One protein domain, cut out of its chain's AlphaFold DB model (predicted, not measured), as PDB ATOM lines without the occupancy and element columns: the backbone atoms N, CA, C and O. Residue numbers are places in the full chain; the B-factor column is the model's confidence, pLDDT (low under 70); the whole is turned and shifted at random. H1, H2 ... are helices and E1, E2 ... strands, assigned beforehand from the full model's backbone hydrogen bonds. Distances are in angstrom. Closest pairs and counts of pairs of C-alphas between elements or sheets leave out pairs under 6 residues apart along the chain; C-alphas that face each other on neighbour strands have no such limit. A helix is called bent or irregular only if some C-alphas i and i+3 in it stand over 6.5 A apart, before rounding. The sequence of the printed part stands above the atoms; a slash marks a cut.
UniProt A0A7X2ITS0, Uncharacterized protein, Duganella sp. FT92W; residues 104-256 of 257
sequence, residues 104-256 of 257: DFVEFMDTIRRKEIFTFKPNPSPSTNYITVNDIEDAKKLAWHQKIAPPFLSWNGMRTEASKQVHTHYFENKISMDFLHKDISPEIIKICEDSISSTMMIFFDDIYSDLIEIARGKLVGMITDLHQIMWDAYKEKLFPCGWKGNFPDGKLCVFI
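AT A GLANCE: This is residues 104 to 256 of the 257 residues of an uncharacterized protein of Duganella sp. FT92W (UniProt A0A7X2ITS0). What does the model look like? Helices cluster round H5, which runs through the middle and touches H1, H3, H4 and H6; at one end of the cluster stands a small sheet of three strands, with H2 packed on one face and H6 on the other. Residues 114 to 130, with no named element, run from H1 to E1 at the sheet's edge. What is it made of? The printed part has 153 residues, with six named helices and three named strands in the order H1 E1 H2 H3 H4 H5 H6 E2 E3; the class is mostly helix, and the mixed sheet runs E1, E3, E2. It is compact, with a radius of gyration of the C-alphas of 15.0 A and spans of 41 by 37 by 24 A.

HOW THE PARTS SIT: What does the first helix touch? H1, residues 104 to 113, touches residues 215 to 219 of H5, residues 200 to 220, opposite ways at a shallow tilt of 27 degrees; the closest C-alphas, of Phe 105 and Lys 218, are 4.9 A apart. How do the strands pair? E1, residues 131 to 133, is parallel to E3, residues 251 to 255, with N 131 and O 252 2.9 A apart, within hydrogen-bond range. E2, residues 239 to 244, and E3 form an antiparallel hairpin, with N 253 and O 242 at 2.8 A. What is on the sheet? H2, residues 136 to 145, and H6, residues 225 to 235, are on opposite faces, in three layers, helices on both faces of a sheet. H2 has a height over the sheet of 8.7 A, with the closest C-alphas to E2 those of Ala 143 and Cys 241, 4.6 A; H6 has a height of 6.8 A and lies over E2. What else touches the hub, H5? Among others, H4, residues 178 to 195, forms a helical hairpin with it at a shallow tilt of 31 degrees, closest at the C-alphas of Ile 189 and Tyr 208, 6.5 A. H3, residues 155 to 172, touches it with residues 163 to 170 alone, closest at the C-alphas of Val 166 and Gly 217, 5.8 A; H3 and H4 are apart. Every O i to N i+4 pair is within hydrogen-bond range in H1, H2, H3 and H6, against 12 of 14 in H4 and 14 of 17 in H5.

IN THESE COORDINATES: Where do the first and last elements lie? H1 begins at C-alpha 104, (44.472, -154.074, 144.243), and E3 ends at C-alpha 255, (27.392, -136.957, 151.343). How do the long helices run? From first to last C-alpha H5 measures 28.8 A, H3 26.1 A and H4 25.1 A. H5 is irregular, with C-alphas 202 and 205 7.9 A apart, and H4 only just, with C-alphas 182 and 185 6.6 A apart; H5 has a kink of 40 degrees near residue 207, and H4 has a kink of 33 degrees near residue 185.

THE WHOLE: How far does it reach, and is it cut? The two C-alphas farthest apart, of Asn 123 and Lys 174, are 44.0 A apart, and the printed part has no cut. Where are the long link and the low confidence? The link from H1 to E1, 17 residues, is long, and residues 121 to 128 have pLDDT under 70; the mean of the printed part is 92.2.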
ATOM      1  N   ASP A 104      45.297-155.243 143.959       93.56
ATOM      2  CA  ASP A 104      44.472-154.074 144.243       93.56
ATOM      3  C   ASP A 104      43.048-154.281 143.729       93.56
ATOM      4  O   ASP A 104      42.085-153.842 144.359       93.56
ATOM      5  N   PHE A 105      42.904-154.954 142.583       96.81
ATOM      6  CA  PHE A 105      41.604-155.335 142.034       96.81
ATOM      7  C   PHE A 105      40.915-156.400 142.895       96.81
ATOM      8  O   PHE A 105      39.735-156.258 143.216       96.81
ATOM      9  N   VAL A 106      41.649-157.438 143.307       97.06
ATOM     10  CA  VAL A 106      41.130-158.493 144.190       97.06
ATOM     11  C   VAL A 106      40.691-157.897 145.530       97.06
ATOM     12  O   VAL A 106      39.566-158.137 145.958       97.06
ATOM     13  N   GLU A 107      41.516-157.048 146.147       96.50
ATOM     14  CA  GLU A 107      41.185-156.366 147.403       96.50
ATOM     15  C   GLU A 107      39.938-155.480 147.270       96.50
ATOM     16  O   GLU A 107      39.067-155.476 148.149       96.50
ATOM     17  N   PHE A 108      39.827-154.742 146.163       97.25
ATOM     18  CA  PHE A 108      38.655-153.925 145.859       97.25
ATOM     19  C   PHE A 108      37.384-154.777 145.761       97.25
ATOM     20  O   PHE A 108      36.403-154.491 146.452       97.25
ATOM     21  N   MET A 109      37.413-155.855 144.971       97.62
ATOM     22  CA  MET A 109      36.258-156.741 144.814       97.62
ATOM     23  C   MET A 109      35.886-157.427 146.127       97.62
ATOM     24  O   MET A 109      34.708-157.492 146.468       97.62
ATOM     25  N   ASP A 110      36.865-157.876 146.909       97.25
ATOM     26  CA  ASP A 110      36.614-158.476 148.219       97.25
ATOM     27  C   ASP A 110      35.983-157.472 149.190       97.25
ATOM     28  O   ASP A 110      35.093-157.827 149.964       97.25
ATOM     29  N   THR A 111      36.380-156.201 149.119       96.31
ATOM     30  CA  THR A 111      35.770-155.127 149.913       96.31
ATOM     31  C   THR A 111      34.312-154.883 149.515       96.31
ATOM     32  O   THR A 111      33.451-154.784 150.391       96.31
ATOM     33  N   ILE A 112      34.005-154.857 148.213       96.38
ATOM     34  CA  ILE A 112      32.623-154.750 147.718       96.38
ATOM     35  C   ILE A 112      31.792-155.965 148.147       96.38
ATOM     36  O   ILE A 112      30.683-155.800 148.654       96.38
ATOM     37  N   ARG A 113      32.333-157.181 148.015       97.25
ATOM     38  CA  ARG A 113      31.667-158.439 148.406       97.25
ATOM     39  C   ARG A 113      31.360-158.516 149.897       97.25
ATOM     40  O   ARG A 113      30.340-159.089 150.272       97.25
ATOM     41  N   ARG A 114      32.199-157.911 150.748       96.06
ATOM     42  CA  ARG A 114      31.920-157.746 152.187       96.06
ATOM     43  C   ARG A 114      30.778-156.767 152.472       96.06
ATOM     44  O   ARG A 114      30.280-156.739 153.593       96.06
ATOM     45  N   LYS A 115      30.347-155.977 151.481       94.25
ATOM     46  CA  LYS A 115      29.245-154.999 151.556       94.25
ATOM     47  C   LYS A 115      29.458-153.880 152.585       94.25
ATOM     48  O   LYS A 115      28.549-153.106 152.872       94.25
ATOM     49  N   GLU A 116      30.668-153.749 153.127       87.56
ATOM     50  CA  GLU A 116      30.970-152.828 154.228       87.56
ATOM     51  C   GLU A 116      30.858-151.357 153.811       87.56
ATOM     52  O   GLU A 116      30.445-150.527 154.624       87.56
ATOM     53  N   ILE A 117      31.163-151.041 152.549       90.81
ATOM     54  CA  ILE A 117      31.139-149.673 152.006       90.81
ATOM     55  C   ILE A 117      29.722-149.098 151.864       90.81
ATOM     56  O   ILE A 117      29.562-147.884 151.820       90.81
ATOM     57  N   PHE A 118      28.690-149.950 151.847       89.19
ATOM     58  CA  PHE A 118      27.285-149.532 151.737       89.19
ATOM     59  C   PHE A 118      26.636-149.252 153.100       89.19
ATOM     60  O   PHE A 118      25.495-148.803 153.179       89.19
ATOM     61  N   THR A 119      27.364-149.491 154.197       84.25
ATOM     62  CA  THR A 119      26.895-149.208 155.561       84.25
ATOM     63  C   THR A 119      27.240-147.781 155.979       84.25
ATOM     64  O   THR A 119      28.011-147.570 156.915       84.25
ATOM     65  N   PHE A 120      26.696-146.794 155.267       73.31
ATOM     66  CA  PHE A 120      26.894-145.373 155.566       73.31
ATOM     67  C   PHE A 120      26.604-145.092 157.051       73.31
ATOM     68  O   PHE A 120      25.530-145.420 157.561       73.31
ATOM     69  N   LYS A 121      27.599-144.572 157.781       62.28
ATOM     70  CA  LYS A 121      27.451-144.278 159.213       62.28
ATOM     71  C   LYS A 121      26.836-142.888 159.385       62.28
ATOM     72  O   LYS A 121      27.392-141.955 158.818       62.28
ATOM     73  N   PRO A 122      25.825-142.710 160.252       56.28
ATOM     74  CA  PRO A 122      25.450-141.381 160.710       56.28
ATOM     75  C   PRO A 122      26.599-140.806 161.552       56.28
ATOM     76  O   PRO A 122      27.083-141.469 162.473       56.28
ATOM     77  N   ASN A 123      27.033-139.580 161.257       55.97
ATOM     78  CA  ASN A 123      28.099-138.858 161.971       55.97
ATOM     79  C   ASN A 123      29.487-139.545 162.022       55.97
ATOM     80  O   ASN A 123      30.030-139.764 163.113       55.97
ATOM     81  N   PRO A 124      30.143-139.836 160.886       58.09
ATOM     82  CA  PRO A 124      31.589-139.980 160.895       58.09
ATOM     83  C   PRO A 124      32.201-138.639 161.316       58.09
ATOM     84  O   PRO A 124      31.750-137.580 160.885       58.09
ATOM     85  N   SER A 125      33.234-138.666 162.159       57.16
ATOM     86  CA  SER A 125      34.118-137.505 162.292       57.16
ATOM     87  C   SER A 125      34.800-137.338 160.935       57.16
ATOM     88  O   SER A 125      35.613-138.202 160.598       57.16
ATOM     89  N   PRO A 126      34.438-136.336 160.113       55.09
ATOM     90  CA  PRO A 126      34.953-136.280 158.761       55.09
ATOM     91  C   PRO A 126      36.460-136.090 158.843       55.09
ATOM     92  O   PRO A 126      36.942-135.233 159.593       55.09
ATOM     93  N   SER A 127      37.212-136.887 158.086       63.44
ATOM     94  CA  SER A 127      38.620-136.584 157.879       63.44
ATOM     95  C   SER A 127      38.723-135.153 157.330       63.44
ATOM     96  O   SER A 127      37.874-134.691 156.562       63.44
ATOM     97  N   THR A 128      39.766-134.410 157.710       68.06
ATOM     98  CA  THR A 128      39.981-133.020 157.256       68.06
ATOM     99  C   THR A 128      40.141-132.888 155.733       68.06
ATOM    100  O   THR A 128      40.278-131.775 155.211       68.06
ATOM    101  N   ASN A 129      40.143-134.015 155.023       84.06
ATOM    102  CA  ASN A 129      40.396-134.147 153.599       84.06
ATOM    103  C   ASN A 129      39.131-133.930 152.755       84.06
ATOM    104  O   ASN A 129      39.255-133.575 151.585       84.06
ATOM    105  N   TYR A 130      37.934-134.046 153.342       91.44
ATOM    106  CA  TYR A 130      36.668-133.887 152.620       91.44
ATOM    107  C   TYR A 130      35.879-132.652 153.052       91.44
ATOM    108  O   TYR A 130      36.096-132.065 154.114       91.44
ATOM    109  N   ILE A 131      34.923-132.267 152.208       92.88
ATOM    110  CA  ILE A 131      33.864-131.325 152.558       92.88
ATOM    111  C   ILE A 131      32.578-132.115 152.734       92.88
ATOM    112  O   ILE A 131      32.026-132.650 151.776       92.88
ATOM    113  N   THR A 132      32.097-132.171 153.965       91.81
ATOM    114  CA  THR A 132      30.866-132.881 154.287       91.81
ATOM    115  C   THR A 132      29.630-132.107 153.843       91.81
ATOM    116  O   THR A 132      29.487-130.918 154.132       91.81
ATOM    117  N   VAL A 133      28.717-132.816 153.186       92.19
ATOM    118  CA  VAL A 133      27.386-132.363 152.792       92.19
ATOM    119  C   VAL A 133      26.379-133.198 153.579       92.19
ATOM    120  O   VAL A 133      26.337-134.412 153.423       92.19
ATOM    121  N   ASN A 134      25.600-132.555 154.450       87.31
ATOM    122  CA  ASN A 134      24.633-133.242 155.322       87.31
ATOM    123  C   ASN A 134      23.197-133.197 154.776       87.31
ATOM    124  O   ASN A 134      22.326-133.894 155.282       87.31
ATOM    125  N   ASP A 135      22.935-132.348 153.780       92.06
ATOM    126  CA  ASP A 135      21.617-132.207 153.167       92.06
ATOM    127  C   ASP A 135      21.563-132.980 151.845       92.06
ATOM    128  O   ASP A 135      22.418-132.813 150.969       92.06
ATOM    129  N   ILE A 136      20.554-133.841 151.708       93.25
ATOM    130  CA  ILE A 136      20.411-134.710 150.536       93.25
ATOM    131  C   ILE A 136      20.103-133.914 149.261       93.25
ATOM    132  O   ILE A 136      20.562-134.287 148.183       93.25
ATOM    133  N   GLU A 137      19.374-132.797 149.352       95.75
ATOM    134  CA  GLU A 137      19.077-131.964 148.184       95.75
ATOM    135  C   GLU A 137      20.318-131.204 147.715       95.75
ATOM    136  O   GLU A 137      20.541-131.063 146.511       95.75
ATOM    137  N   ASP A 138      21.179-130.776 148.634       96.19
ATOM    138  CA  ASP A 138      22.475-130.206 148.279       96.19
ATOM    139  C   ASP A 138      23.424-131.256 147.692       96.19
ATOM    140  O   ASP A 138      24.104-130.970 146.703       96.19
ATOM    141  N   ALA A 139      23.416-132.489 148.207       96.12
ATOM    142  CA  ALA A 139      24.165-133.594 147.611       96.12
ATOM    143  C   ALA A 139      23.707-133.891 146.174       96.12
ATOM    144  O   ALA A 139      24.546-134.042 145.289       96.12
ATOM    145  N   LYS A 140      22.394-133.884 145.907       96.88
ATOM    146  CA  LYS A 140      21.825-134.042 144.553       96.88
ATOM    147  C   LYS A 140      22.231-132.911 143.618       96.88
ATOM    148  O   LYS A 140      22.659-133.158 142.490       96.88
ATOM    149  N   LYS A 141      22.147-131.658 144.080       96.88
ATOM    150  CA  LYS A 141      22.611-130.502 143.296       96.88
ATOM    151  C   LYS A 141      24.084-130.632 142.945       96.88
ATOM    152  O   LYS A 141      24.460-130.295 141.825       96.88
ATOM    153  N   LEU A 142      24.912-131.096 143.879       96.88
ATOM    154  CA  LEU A 142      26.328-131.294 143.611       96.88
ATOM    155  C   LEU A 142      26.544-132.431 142.602       96.88
ATOM    156  O   LEU A 142      27.165-132.203 141.564       96.88
ATOM    157  N   ALA A 143      25.935-133.594 142.834       96.00
ATOM    158  CA  ALA A 143      26.138-134.778 142.005       96.00
ATOM    159  C   ALA A 143      25.693-134.553 140.551       96.00
ATOM    160  O   ALA A 143      26.361-134.993 139.617       96.00
ATOM    161  N   TRP A 144      24.593-133.826 140.339       96.38
ATOM    162  CA  TRP A 144      23.962-133.738 139.017       96.38
ATOM    163  C   TRP A 144      24.110-132.381 138.334       96.38
ATOM    164  O   TRP A 144      23.986-132.282 137.111       96.38
ATOM    165  N   HIS A 145      24.343-131.315 139.101       95.19
ATOM    166  CA  HIS A 145      24.282-129.943 138.593       95.19
ATOM    167  C   HIS A 145      25.489-129.086 138.974       95.19
ATOM    168  O   HIS A 145      25.530-127.905 138.608       95.19
ATOM    169  N   GLN A 146      26.488-129.637 139.673       95.81
ATOM    170  CA  GLN A 146      27.673-128.869 140.016       95.81
ATOM    171  C   GLN A 146      28.405-128.406 138.762       95.81
ATOM    172  O   GLN A 146      28.792-129.207 137.910       95.81
ATOM    173  N   LYS A 147      28.682-127.102 138.717       94.62
ATOM    174  CA  LYS A 147      29.626-126.510 137.775       94.62
ATOM    175  C   LYS A 147      31.015-126.497 138.395       94.62
ATOM    176  O   LYS A 147      31.188-126.008 139.511       94.62
ATOM    177  N   ILE A 148      31.988-127.004 137.655       91.19
ATOM    178  CA  ILE A 148      33.410-126.933 137.994       91.19
ATOM    179  C   ILE A 148      34.070-125.993 136.989       91.19
ATOM    180  O   ILE A 148      33.623-125.882 135.847       91.19
ATOM    181  N   ALA A 149      35.108-125.273 137.405       87.50
ATOM    182  CA  ALA A 149      35.870-124.439 136.486       87.50
ATOM    183  C   ALA A 149      36.433-125.270 135.306       87.50
ATOM    184  O   ALA A 149      36.612-126.490 135.427       87.50
ATOM    185  N   PRO A 150      36.720-124.638 134.153       87.25
ATOM    186  CA  PRO A 150      37.477-125.288 133.090       87.25
ATOM    187  C   PRO A 150      38.769-125.934 133.632       87.25
ATOM    188  O   PRO A 150      39.391-125.365 134.532       87.25
ATOM    189  N   PRO A 151      39.183-127.100 133.106       89.31
ATOM    190  CA  PRO A 151      38.658-127.745 131.897       89.31
ATOM    191  C   PRO A 151      37.426-128.639 132.118       89.31
ATOM    192  O   PRO A 151      36.820-129.066 131.143       89.31
ATOM    193  N   PHE A 152      37.032-128.913 133.364       92.69
ATOM    194  CA  PHE A 152      36.055-129.967 133.661       92.69
ATOM    195  C   PHE A 152      34.602-129.558 133.425       92.69
ATOM    196  O   PHE A 152      33.788-130.405 133.074       92.69
ATOM    197  N   LEU A 153      34.269-128.274 133.604       92.38
ATOM    198  CA  LEU A 153      32.925-127.686 133.438       92.38
ATOM    199  C   LEU A 153      31.857-128.191 134.430       92.38
ATOM    200  O   LEU A 153      30.983-127.421 134.830       92.38
ATOM    201  N   SER A 154      31.925-129.447 134.873       95.69
ATOM    202  CA  SER A 154      31.021-130.067 135.843       95.69
ATOM    203  C   SER A 154      31.677-131.226 136.597       95.69
ATOM    204  O   SER A 154      32.740-131.709 136.205       95.69
ATOM    205  N   TRP A 155      31.018-131.697 137.662       96.12
ATOM    206  CA  TRP A 155      31.414-132.926 138.367       96.12
ATOM    207  C   TRP A 155      31.469-134.135 137.423       96.12
ATOM    208  O   TRP A 155      32.471-134.846 137.369       96.12
ATOM    209  N   ASN A 156      30.447-134.306 136.583       95.00
ATOM    210  CA  ASN A 156      30.418-135.370 135.576       95.00
ATOM    211  C   ASN A 156      31.533-135.222 134.540       95.00
ATOM    212  O   ASN A 156      32.097-136.224 134.107       95.00
ATOM    213  N   GLY A 157      31.887-133.992 134.160       96.19
ATOM    214  CA  GLY A 157      33.019-133.743 133.270       96.19
ATOM    215  C   GLY A 157      34.354-134.153 133.893       96.19
ATOM    216  O   GLY A 157      35.182-134.756 133.215       96.19
ATOM    217  N   MET A 158      34.535-133.923 135.196       95.62
ATOM    218  CA  MET A 158      35.714-134.388 135.935       95.62
ATOM    219  C   MET A 158      35.795-135.921 135.988       95.62
ATOM    220  O   MET A 158      36.842-136.479 135.655       95.62
ATOM    221  N   ARG A 159      34.687-136.604 136.315       96.81
ATOM    222  CA  ARG A 159      34.600-138.077 136.265       96.81
ATOM    223  C   ARG A 159      34.884-138.618 134.859       96.81
ATOM    224  O   ARG A 159      35.678-139.537 134.700       96.81
ATOM    225  N   THR A 160      34.320-137.986 133.829       95.56
ATOM    226  CA  THR A 160      34.527-138.369 132.421       95.56
ATOM    227  C   THR A 160      35.994-138.267 132.010       95.56
ATOM    228  O   THR A 160      36.501-139.155 131.325       95.56
ATOM    229  N   GLU A 161      36.701-137.216 132.432       96.12
ATOM    230  CA  GLU A 161      38.123-137.060 132.115       96.12
ATOM    231  C   GLU A 161      38.979-138.131 132.808       96.12
ATOM    232  O   GLU A 161      39.900-138.676 132.196       96.12
ATOM    233  N   ALA A 162      38.649-138.505 134.048       96.19
ATOM    234  CA  ALA A 162      39.303-139.618 134.736       96.19
ATOM    235  C   ALA A 162      39.051-140.963 134.022       96.19
ATOM    236  O   ALA A 162      39.997-141.702 133.738       96.19
ATOM    237  N   SER A 163      37.803-141.251 133.647       95.75
ATOM    238  CA  SER A 163      37.444-142.432 132.853       95.75
ATOM    239  C   SER A 163      38.166-142.479 131.508       95.75
ATOM    240  O   SER A 163      38.619-143.541 131.080       95.75
ATOM    241  N   LYS A 164      38.324-141.332 130.838       95.88
ATOM    242  CA  LYS A 164      39.011-141.232 129.544       95.88
ATOM    243  C   LYS A 164      40.486-141.618 129.637       95.88
ATOM    244  O   LYS A 164      40.998-142.248 128.711       95.88
ATOM    245  N   GLN A 165      41.163-141.289 130.736       95.50
ATOM    246  CA  GLN A 165      42.556-141.694 130.951       95.50
ATOM    247  C   GLN A 165      42.681-143.218 131.067       95.50
ATOM    248  O   GLN A 165      43.496-143.819 130.365       95.50
ATOM    249  N   VAL A 166      41.814-143.853 131.864       96.38
ATOM    250  CA  VAL A 166      41.759-145.323 131.976       96.38
ATOM    251  C   VAL A 166      41.404-145.954 130.626       96.38
ATOM    252  O   VAL A 166      42.021-146.937 130.219       96.38
ATOM    253  N   HIS A 167      40.443-145.368 129.903       93.88
ATOM    254  CA  HIS A 167      40.029-145.827 128.578       93.88
ATOM    255  C   HIS A 167      41.171-145.815 127.570       93.88
ATOM    256  O   HIS A 167      41.428-146.816 126.906       93.88
ATOM    257  N   THR A 168      41.883-144.695 127.506       90.81
ATOM    258  CA  THR A 168      43.060-144.536 126.652       90.81
ATOM    259  C   THR A 168      44.101-145.596 126.996       90.81
ATOM    260  O   THR A 168      44.571-146.291 126.100       90.81
ATOM    261  N   HIS A 169      44.373-145.816 128.287       91.50
ATOM    262  CA  HIS A 169      45.333-146.819 128.734       91.50
ATOM    263  C   HIS A 169      44.984-148.231 128.247       91.50
ATOM    264  O   HIS A 169      45.812-148.878 127.605       91.50
ATOM    265  N   TYR A 170      43.773-148.729 128.516       92.44
ATOM    266  CA  TYR A 170      43.433-150.102 128.132       92.44
ATOM    267  C   TYR A 170      43.250-150.258 126.619       92.44
ATOM    268  O   TYR A 170      43.493-151.339 126.090       92.44
ATOM    269  N   PHE A 171      42.869-149.194 125.909       87.88
ATOM    270  CA  PHE A 171      42.792-149.196 124.451       87.88
ATOM    271  C   PHE A 171      44.187-149.265 123.812       87.88
ATOM    272  O   PHE A 171      44.437-150.122 122.964       87.88
ATOM    273  N   GLU A 172      45.120-148.419 124.252       86.50
ATOM    274  CA  GLU A 172      46.500-148.387 123.749       86.50
ATOM    275  C   GLU A 172      47.259-149.678 124.071       86.50
ATOM    276  O   GLU A 172      47.982-150.205 123.220       86.50
ATOM    277  N   ASN A 173      47.043-150.223 125.272       85.56
ATOM    278  CA  ASN A 173      47.623-151.492 125.717       85.56
ATOM    279  C   ASN A 173      46.809-152.714 125.274       85.56
ATOM    280  O   ASN A 173      47.247-153.845 125.473       85.56
ATOM    281  N   LYS A 174      45.659-152.497 124.627       85.06
ATOM    282  CA  LYS A 174      44.802-153.535 124.036       85.06
ATOM    283  C   LYS A 174      44.392-154.596 125.050       85.06
ATOM    284  O   LYS A 174      44.429-155.796 124.783       85.06
ATOM    285  N   ILE A 175      44.015-154.139 126.234       89.50
ATOM    286  CA  ILE A 175      43.546-154.985 127.322       89.50
ATOM    287  C   ILE A 175      42.059-155.277 127.100       89.50
ATOM    288  O   ILE A 175      41.269-154.365 126.852       89.50
ATOM    289  N   SER A 176      41.675-156.553 127.170       89.94
ATOM    290  CA  SER A 176      40.267-156.949 127.056       89.94
ATOM    291  C   SER A 176      39.469-156.448 128.254       89.94
ATOM    292  O   SER A 176      39.884-156.634 129.396       89.94
ATOM    293  N   MET A 177      38.274-155.924 127.993       93.44
ATOM    294  CA  MET A 177      37.308-155.576 129.035       93.44
ATOM    295  C   MET A 177      36.175-156.601 129.165       93.44
ATOM    296  O   MET A 177      35.250-156.389 129.944       93.44
ATOM    297  N   ASP A 178      36.252-157.732 128.455       92.00
ATOM    298  CA  ASP A 178      35.220-158.776 128.478       92.00
ATOM    299  C   ASP A 178      34.929-159.276 129.890       92.00
ATOM    300  O   ASP A 178      33.767-159.376 130.264       92.00
ATOM    301  N   PHE A 179      35.973-159.543 130.677       92.62
ATOM    302  CA  PHE A 179      35.835-159.982 132.066       92.62
ATOM    303  C   PHE A 179      35.116-158.932 132.924       92.62
ATOM    304  O   PHE A 179      34.208-159.258 133.688       92.62
ATOM    305  N   LEU A 180      35.454-157.646 132.749       95.56
ATOM    306  CA  LEU A 180      34.749-156.571 133.446       95.56
ATOM    307  C   LEU A 180      33.262-156.581 133.071       95.56
ATOM    308  O   LEU A 180      32.416-156.579 133.953       95.56
ATOM    309  N   HIS A 181      32.942-156.619 131.778       93.31
ATOM    310  CA  HIS A 181      31.566-156.494 131.296       93.31
ATOM    311  C   HIS A 181      30.697-157.727 131.561       93.31
ATOM    312  O   HIS A 181      29.504-157.578 131.822       93.31
ATOM    313  N   LYS A 182      31.264-158.932 131.459       93.06
ATOM    314  CA  LYS A 182      30.524-160.199 131.554       93.06
ATOM    315  C   LYS A 182      30.415-160.711 132.983       93.06
ATOM    316  O   LYS A 182      29.381-161.279 133.320       93.06
ATOM    317  N   ASP A 183      31.441-160.495 133.803       95.19
ATOM    318  CA  ASP A 183      31.527-161.105 135.132       95.19
ATOM    319  C   ASP A 183      31.410-160.054 136.242       95.19
ATOM    320  O   ASP A 183      30.572-160.173 137.135       95.19
ATOM    321  N   ILE A 184      32.194-158.975 136.162       97.00
ATOM    322  CA  ILE A 184      32.322-158.012 137.266       97.00
ATOM    323  C   ILE A 184      31.178-156.996 137.310       97.00
ATOM    324  O   ILE A 184      30.650-156.725 138.384       97.00
ATOM    325  N   SER A 185      30.760-156.433 136.173       97.44
ATOM    326  CA  SER A 185      29.657-155.467 136.130       97.44
ATOM    327  C   SER A 185      28.338-156.071 136.637       97.44
ATOM    328  O   SER A 185      27.716-155.441 137.497       97.44
ATOM    329  N   PRO A 186      27.932-157.290 136.215       97.31
ATOM    330  CA  PRO A 186      26.753-157.963 136.764       97.31
ATOM    331  C   PRO A 186      26.884-158.327 138.249       97.31
ATOM    332  O   PRO A 186      25.886-158.357 138.968       97.31
ATOM    333  N   GLU A 187      28.098-158.601 138.732       98.06
ATOM    334  CA  GLU A 187      28.332-158.841 140.157       98.06
ATOM    335  C   GLU A 187      28.141-157.551 140.972       98.06
ATOM    336  O   GLU A 187      27.387-157.543 141.947       98.06
ATOM    337  N   ILE A 188      28.773-156.447 140.556       97.94
ATOM    338  CA  ILE A 188      28.706-155.157 141.257       97.94
ATOM    339  C   ILE A 188      27.277-154.611 141.267       97.94
ATOM    340  O   ILE A 188      26.814-154.200 142.330       97.94
ATOM    341  N   ILE A 189      26.558-154.638 140.136       97.12
ATOM    342  CA  ILE A 189      25.172-154.142 140.083       97.12
ATOM    343  C   ILE A 189      24.282-154.897 141.077       97.12
ATOM    344  O   ILE A 189      23.602-154.264 141.879       97.12
ATOM    345  N   LYS A 190      24.380-156.231 141.119       97.38
ATOM    346  CA  LYS A 190      23.606-157.062 142.046       97.38
ATOM    347  C   LYS A 190      23.949-156.755 143.503       97.38
ATOM    348  O   LYS A 190      23.068-156.659 144.350       97.38
ATOM    349  N   ILE A 191      25.237-156.588 143.813       97.19
ATOM    350  CA  ILE A 191      25.662-156.224 145.167       97.19
ATOM    351  C   ILE A 191      25.099-154.854 145.560       97.19
ATOM    352  O   ILE A 191      24.617-154.715 146.685       97.19
ATOM    353  N   CYS A 192      25.130-153.869 144.660       95.69
ATOM    354  CA  CYS A 192      24.546-152.548 144.886       95.69
ATOM    355  C   CYS A 192      23.035-152.636 145.141       95.69
ATOM    356  O   CYS A 192      22.569-152.096 146.142       95.69
ATOM    357  N   GLU A 193      22.291-153.353 144.295       95.31
ATOM    358  CA  GLU A 193      20.839-153.558 144.439       95.31
ATOM    359  C   GLU A 193      20.479-154.189 145.792       95.31
ATOM    360  O   GLU A 193      19.528-153.760 146.444       95.31
ATOM    361  N   ASP A 194      21.273-155.161 146.246       94.75
ATOM    362  CA  ASP A 194      21.040-155.873 147.506       94.75
ATOM    363  C   ASP A 194      21.449-155.076 148.760       94.75
ATOM    364  O   ASP A 194      21.062-155.451 149.870       94.75
ATOM    365  N   SER A 195      22.315-154.062 148.630       94.25
ATOM    366  CA  SER A 195      23.060-153.505 149.778       94.25
ATOM    367  C   SER A 195      22.901-151.999 149.976       94.25
ATOM    368  O   SER A 195      23.128-151.517 151.088       94.25
ATOM    369  N   ILE A 196      22.537-151.242 148.938       92.75
ATOM    370  CA  ILE A 196      22.312-149.798 149.046       92.75
ATOM    371  C   ILE A 196      21.019-149.546 149.834       92.75
ATOM    372  O   ILE A 196      19.974-150.138 149.576       92.75
ATOM    373  N   SER A 197      21.087-148.656 150.828       90.25
ATOM    374  CA  SER A 197      19.917-148.289 151.630       90.25
ATOM    375  C   SER A 197      18.893-147.505 150.805       90.25
ATOM    376  O   SER A 197      19.244-146.803 149.859       90.25
ATOM    377  N   SER A 198      17.618-147.546 151.202       89.31
ATOM    378  CA  SER A 198      16.538-146.831 150.504       89.31
ATOM    379  C   SER A 198      16.804-145.329 150.337       89.31
ATOM    380  O   SER A 198      16.476-144.771 149.294       89.31
ATOM    381  N   THR A 199      17.440-144.683 151.320       87.81
ATOM    382  CA  THR A 199      17.847-143.270 151.242       87.81
ATOM    383  C   THR A 199      18.897-143.032 150.159       87.81
ATOM    384  O   THR A 199      18.860-142.014 149.473       87.81
ATOM    385  N   MET A 200      19.822-143.976 149.982       92.12
ATOM    386  CA  MET A 200      20.923-143.872 149.026       92.12
ATOM    387  C   MET A 200      20.561-144.369 147.626       92.12
ATOM    388  O   MET A 200      21.291-144.075 146.683       92.12
ATOM    389  N   MET A 201      19.422-145.049 147.454       93.44
ATOM    390  CA  MET A 201      18.957-145.529 146.145       93.44
ATOM    391  C   MET A 201      18.772-144.412 145.117       93.44
ATOM    392  O   MET A 201      18.868-144.663 143.920       93.44
ATOM    393  N   ILE A 202      18.559-143.168 145.552       94.94
ATOM    394  CA  ILE A 202      18.504-142.020 144.641       94.94
ATOM    395  C   ILE A 202      19.835-141.761 143.916       94.94
ATOM    396  O   ILE A 202      19.832-141.188 142.832       94.94
ATOM    397  N   PHE A 203      20.953-142.202 144.494       95.88
ATOM    398  CA  PHE A 203      22.300-142.113 143.928       95.88
ATOM    399  C   PHE A 203      22.774-143.447 143.342       95.88
ATOM    400  O   PHE A 203      23.970-143.628 143.136       95.88
ATOM    401  N   PHE A 204      21.870-144.404 143.105       96.38
ATOM    402  CA  PHE A 204      22.233-145.745 142.645       96.38
ATOM    403  C   PHE A 204      23.108-145.711 141.386       96.38
ATOM    404  O   PHE A 204      24.182-146.310 141.384       96.38
ATOM    405  N   ASP A 205      22.691-144.965 140.359       96.38
ATOM    406  CA  ASP A 205      23.422-144.876 139.090       96.38
ATOM    407  C   ASP A 205      24.811-144.253 139.273       96.38
ATOM    408  O   ASP A 205      25.784-144.722 138.683       96.38
ATOM    409  N   ASP A 206      24.921-143.232 140.130       96.94
ATOM    410  CA  ASP A 206      26.194-142.592 140.453       96.94
ATOM    411  C   ASP A 206      27.130-143.563 141.184       96.94
ATOM    412  O   ASP A 206      28.272-143.741 140.767       96.94
ATOM    413  N   ILE A 207      26.632-144.250 142.218       97.06
ATOM    414  CA  ILE A 207      27.410-145.219 142.998       97.06
ATOM    415  C   ILE A 207      27.863-146.382 142.121       97.06
ATOM    416  O   ILE A 207      29.035-146.754 142.138       97.06
ATOM    417  N   TYR A 208      26.948-146.962 141.347       97.25
ATOM    418  CA  TYR A 208      27.268-148.049 140.435       97.25
ATOM    419  C   TYR A 208      28.323-147.612 139.414       97.25
ATOM    420  O   TYR A 208      29.339-148.292 139.262       97.25
ATOM    421  N   SER A 209      28.124-146.463 138.761       97.19
ATOM    422  CA  SER A 209      29.069-145.941 137.773       97.19
ATOM    423  C   SER A 209      30.454-145.723 138.381       97.19
ATOM    424  O   SER A 209      31.447-146.151 137.798       97.19
ATOM    425  N   ASP A 210      30.532-145.112 139.563       98.06
ATOM    426  CA  ASP A 210      31.798-144.847 140.245       98.06
ATOM    427  C   ASP A 210      32.546-146.153 140.563       98.06
ATOM    428  O   ASP A 210      33.737-146.283 140.265       98.06
ATOM    429  N   LEU A 211      31.844-147.160 141.099       98.19
ATOM    430  CA  LEU A 211      32.438-148.464 141.400       98.19
ATOM    431  C   LEU A 211      32.917-149.190 140.134       98.19
ATOM    432  O   LEU A 211      33.987-149.796 140.165       98.19
ATOM    433  N   ILE A 212      32.190-149.108 139.015       98.19
ATOM    434  CA  ILE A 212      32.625-149.706 137.742       98.19
ATOM    435  C   ILE A 212      33.886-149.035 137.201       98.19
ATOM    436  O   ILE A 212      34.795-149.731 136.741       98.19
ATOM    437  N   GLU A 213      33.979-147.709 137.255       97.75
ATOM    438  CA  GLU A 213      35.155-146.990 136.759       97.75
ATOM    439  C   GLU A 213      36.394-147.236 137.637       97.75
ATOM    440  O   GLU A 213      37.496-147.437 137.116       97.75
ATOM    441  N   ILE A 214      36.217-147.338 138.959       98.38
ATOM    442  CA  ILE A 214      37.289-147.740 139.883       98.38
ATOM    443  C   ILE A 214      37.712-149.194 139.620       98.38
ATOM    444  O   ILE A 214      38.911-149.472 139.505       98.38
ATOM    445  N   ALA A 215      36.751-150.117 139.479       97.94
ATOM    446  CA  ALA A 215      37.009-151.523 139.166       97.94
ATOM    447  C   ALA A 215      37.818-151.658 137.874       97.94
ATOM    448  O   ALA A 215      38.818-152.373 137.831       97.94
ATOM    449  N   ARG A 216      37.413-150.916 136.837       97.25
ATOM    450  CA  ARG A 216      38.087-150.852 135.542       97.25
ATOM    451  C   ARG A 216      39.538-150.424 135.694       97.25
ATOM    452  O   ARG A 216      40.416-151.123 135.198       97.25
ATOM    453  N   GLY A 217      39.789-149.315 136.391       97.00
ATOM    454  CA  GLY A 217      41.143-148.808 136.601       97.00
ATOM    455  C   GLY A 217      42.042-149.812 137.322       97.00
ATOM    456  O   GLY A 217      43.145-150.116 136.868       97.00
ATOM    457  N   LYS A 218      41.538-150.420 138.402       96.75
ATOM    458  CA  LYS A 218      42.275-151.447 139.153       96.75
ATOM    459  C   LYS A 218      42.541-152.703 138.323       96.75
ATOM    460  O   LYS A 218      43.652-153.228 138.357       96.75
ATOM    461  N   LEU A 219      41.560-153.152 137.540       96.25
ATOM    462  CA  LEU A 219      41.668-154.337 136.688       96.25
ATOM    463  C   LEU A 219      42.766-154.192 135.624       96.25
ATOM    464  O   LEU A 219      43.492-155.147 135.341       96.25
ATOM    465  N   VAL A 220      42.901-152.995 135.046       94.69
ATOM    466  CA  VAL A 220      43.922-152.702 134.027       94.69
ATOM    467  C   VAL A 220      45.238-152.193 134.624       94.69
ATOM    468  O   VAL A 220      46.185-151.956 133.886       94.69
ATOM    469  N   GLY A 221      45.326-152.053 135.952       93.75
ATOM    470  CA  GLY A 221      46.527-151.581 136.645       93.75
ATOM    471  C   GLY A 221      46.813-150.083 136.480       93.75
ATOM    472  O   GLY A 221      47.950-149.663 136.671       93.75
ATOM    473  N   MET A 222      45.804-149.281 136.133       94.81
ATOM    474  CA  MET A 222      45.901-147.826 135.991       94.81
ATOM    475  C   MET A 222      44.731-147.161 136.719       94.81
ATOM    476  O   MET A 222      43.589-147.218 136.269       94.81
ATOM    477  N   ILE A 223      45.015-146.529 137.857       95.44
ATOM    478  CA  ILE A 223      44.037-145.774 138.646       95.44
ATOM    479  C   ILE A 223      44.378-144.284 138.571       95.44
ATOM    480  O   ILE A 223      45.546-143.908 138.643       95.44
ATOM    481  N   THR A 224      43.369-143.435 138.395       97.00
ATOM    482  CA  THR A 224      43.555-141.979 138.421       97.00
ATOM    483  C   THR A 224      43.497-141.467 139.855       97.00
ATOM    484  O   THR A 224      42.867-142.094 140.711       97.00
ATOM    485  N   ASP A 225      44.068-140.287 140.103       96.06
ATOM    486  CA  ASP A 225      43.984-139.629 141.413       96.06
ATOM    487  C   ASP A 225      42.528-139.443 141.860       96.06
ATOM    488  O   ASP A 225      42.189-139.693 143.015       96.06
ATOM    489  N   LEU A 226      41.636-139.078 140.931       97.12
ATOM    490  CA  LEU A 226      40.214-138.928 141.228       97.12
ATOM    491  C   LEU A 226      39.578-140.258 141.650       97.12
ATOM    492  O   LEU A 226      38.921-140.310 142.688       97.12
ATOM    493  N   HIS A 227      39.787-141.335 140.883       98.00
ATOM    494  CA  HIS A 227      39.248-142.653 141.228       98.00
ATOM    495  C   HIS A 227      39.801-143.156 142.566       98.00
ATOM    496  O   HIS A 227      39.066-143.774 143.335       98.00
ATOM    497  N   GLN A 228      41.069-142.869 142.869       97.19
ATOM    498  CA  GLN A 228      41.677-143.224 144.146       97.19
ATOM    499  C   GLN A 228      41.027-142.460 145.311       97.19
ATOM    500  O   GLN A 228      40.592-143.088 146.272       97.19
ATOM    501  N   ILE A 229      40.863-141.137 145.193       96.31
ATOM    502  CA  ILE A 229      40.210-140.304 146.218       96.31
ATOM    503  C   ILE A 229      38.746-140.727 146.431       96.31
ATOM    504  O   ILE A 229      38.272-140.797 147.565       96.31
ATOM    505  N   MET A 230      38.021-141.047 145.354       97.25
ATOM    506  CA  MET A 230      36.648-141.558 145.443       97.25
ATOM    507  C   MET A 230      36.597-142.929 146.122       97.25
ATOM    508  O   MET A 230      35.738-143.164 146.971       97.25
ATOM    509  N   TRP A 231      37.532-143.828 145.799       97.12
ATOM    510  CA  TRP A 231      37.629-145.127 146.461       97.12
ATOM    511  C   TRP A 231      37.919-144.995 147.959       97.12
ATOM    512  O   TRP A 231      37.331-145.710 148.771       97.12
ATOM    513  N   ASP A 232      38.789-144.061 148.341       94.94
ATOM    514  CA  ASP A 232      39.082-143.778 149.745       94.94
ATOM    515  C   ASP A 232      37.838-143.265 150.493       94.94
ATOM    516  O   ASP A 232      37.541-143.760 151.583       94.94
ATOM    517  N   ALA A 233      37.029-142.404 149.866       94.00
ATOM    518  CA  ALA A 233      35.739-141.983 150.417       94.00
ATOM    519  C   ALA A 233      34.765-143.165 150.613       94.00
ATOM    520  O   ALA A 233      34.160-143.292 151.681       94.00
ATOM    521  N   TYR A 234      34.660-144.086 149.648       94.94
ATOM    522  CA  TYR A 234      33.817-145.281 149.794       94.94
ATOM    523  C   TYR A 234      34.278-146.207 150.923       94.94
ATOM    524  O   TYR A 234      33.442-146.721 151.669       94.94
ATOM    525  N   LYS A 235      35.592-146.398 151.111       93.12
ATOM    526  CA  LYS A 235      36.128-147.164 152.254       93.12
ATOM    527  C   LYS A 235      35.780-146.520 153.598       93.12
ATOM    528  O   LYS A 235      35.555-147.228 154.579       93.12
ATOM    529  N   GLU A 236      35.687-145.195 153.634       91.25
ATOM    530  CA  GLU A 236      35.198-144.435 154.788       91.25
ATOM    531  C   GLU A 236      33.662-144.413 154.901       91.25
ATOM    532  O   GLU A 236      33.129-143.848 155.859       91.25
ATOM    533  N   LYS A 237      32.949-145.095 153.992       91.06
ATOM    534  CA  LYS A 237      31.481-145.195 153.937       91.06
ATOM    535  C   LYS A 237      30.835-143.838 153.662       91.06
ATOM    536  O   LYS A 237      29.863-143.463 154.317       91.06
ATOM    537  N   LEU A 238      31.414-143.101 152.716       92.00
ATOM    538  CA  LEU A 238      31.004-141.767 152.284       92.00
ATOM    539  C   LEU A 238      30.672-141.797 150.787       92.00
ATOM    540  O   LEU A 238      31.355-142.474 150.020       92.00
ATOM    541  N   PHE A 239      29.647-141.053 150.358       94.31
ATOM    542  CA  PHE A 239      29.301-140.954 148.938       94.31
ATOM    543  C   PHE A 239      29.955-139.717 148.296       94.31
ATOM    544  O   PHE A 239      29.618-138.602 148.700       94.31
ATOM    545  N   PRO A 240      30.861-139.860 147.310       95.81
ATOM    546  CA  PRO A 240      31.414-138.729 146.562       95.81
ATOM    547  C   PRO A 240      30.324-138.035 145.732       95.81
ATOM    548  O   PRO A 240      29.839-138.575 144.746       95.81
ATOM    549  N   CYS A 241      29.953-136.810 146.106       96.06
ATOM    550  CA  CYS A 241      28.868-136.078 145.447       96.06
ATOM    551  C   CYS A 241      29.329-134.815 144.710       96.06
ATOM    552  O   CYS A 241      28.510-134.154 144.084       96.06
ATOM    553  N   GLY A 242      30.612-134.449 144.757       96.81
ATOM    554  CA  GLY A 242      31.128-133.304 144.005       96.81
ATOM    555  C   GLY A 242      32.552-132.911 144.381       96.81
ATOM    556  O   GLY A 242      33.241-133.625 145.101       96.81
ATOM    557  N   TRP A 243      32.989-131.735 143.933       97.06
ATOM    558  CA  TRP A 243      34.333-131.204 144.180       97.06
ATOM    559  C   TRP A 243      34.331-129.693 144.427       97.06
ATOM    560  O   TRP A 243      33.735-128.939 143.658       97.06
ATOM    561  N   LYS A 244      35.023-129.199 145.456       94.56
ATOM    562  CA  LYS A 244      35.155-127.755 145.721       94.56
ATOM    563  C   LYS A 244      36.602-127.296 145.583       94.56
ATOM    564  O   LYS A 244      37.500-127.860 146.197       94.56
ATOM    565  N   GLY A 245      36.801-126.198 144.860       91.50
ATOM    566  CA  GLY A 245      38.127-125.657 144.551       91.50
ATOM    567  C   GLY A 245      38.659-126.167 143.213       91.50
ATOM    568  O   GLY A 245      37.934-126.803 142.448       91.50
ATOM    569  N   ASN A 246      39.921-125.865 142.921       89.88
ATOM    570  CA  ASN A 246      40.564-126.267 141.672       89.88
ATOM    571  C   ASN A 246      41.184-127.647 141.843       89.88
ATOM    572  O   ASN A 246      41.934-127.855 142.782       89.88
ATOM    573  N   PHE A 247      40.880-128.595 140.966       89.56
ATOM    574  CA  PHE A 247      41.569-129.885 140.972       89.56
ATOM    575  C   PHE A 247      43.015-129.716 140.457       89.56
ATOM    576  O   PHE A 247      43.196-128.988 139.476       89.56
ATOM    577  N   PRO A 248      44.025-130.366 141.069       90.00
ATOM    578  CA  PRO A 248      43.922-131.356 142.151       90.00
ATOM    579  C   PRO A 248      43.913-130.783 143.583       90.00
ATOM    580  O   PRO A 248      43.626-131.521 144.516       90.00
ATOM    581  N   ASP A 249      44.154-129.485 143.780       90.50
ATOM    582  CA  ASP A 249      44.325-128.862 145.113       90.50
ATOM    583  C   ASP A 249      43.027-128.655 145.925       90.50
ATOM    584  O   ASP A 249      43.044-128.210 147.074       90.50
ATOM    585  N   GLY A 250      41.875-128.897 145.303       92.12
ATOM    586  CA  GLY A 250      40.558-128.791 145.914       92.12
ATOM    587  C   GLY A 250      40.245-129.952 146.854       92.12
ATOM    588  O   GLY A 250      41.111-130.713 147.273       92.12
ATOM    589  N   LYS A 251      38.968-130.082 147.207       94.81
ATOM    590  CA  LYS A 251      38.490-131.151 148.084       94.81
ATOM    591  C   LYS A 251      37.260-131.822 147.509       94.81
ATOM    592  O   LYS A 251      36.356-131.150 147.008       94.81
ATOM    593  N   LEU A 252      37.208-133.138 147.672       96.38
ATOM    594  CA  LEU A 252      36.026-133.932 147.386       96.38
ATOM    595  C   LEU A 252      34.902-133.540 148.360       96.38
ATOM    596  O   LEU A 252      35.102-133.474 149.578       96.38
ATOM    597  N   CYS A 253      33.723-133.265 147.813       96.19
ATOM    598  CA  CYS A 253      32.489-133.144 148.570       96.19
ATOM    599  C   CYS A 253      31.901-134.540 148.764       96.19
ATOM    600  O   CYS A 253      31.780-135.300 147.801       96.19
ATOM    601  N   VAL A 254      31.514-134.861 149.994       94.88
ATOM    602  CA  VAL A 254      30.976-136.173 150.343       94.88
ATOM    603  C   VAL A 254      29.652-136.042 151.078       94.88
ATOM    604  O   VAL A 254      29.526-135.236 152.001       94.88
ATOM    605  N   PHE A 255      28.673-136.839 150.669       92.69
ATOM    606  CA  PHE A 255      27.392-136.957 151.343       92.69
ATOM    607  C   PHE A 255      27.414-138.105 152.349       92.69
ATOM    608  O   PHE A 255      27.967-139.180 152.085       92.69
ATOM    609  N   ILE A 256      26.792-137.848 153.494       84.56
ATOM    610  CA  ILE A 256      26.566-138.817 154.559       84.56
ATOM    611  C   ILE A 256      25.057-138.811 154.840       84.56
ATOM    612  O   ILE A 256      24.553-137.770 155.265       84.56
TER     613      ILE A 256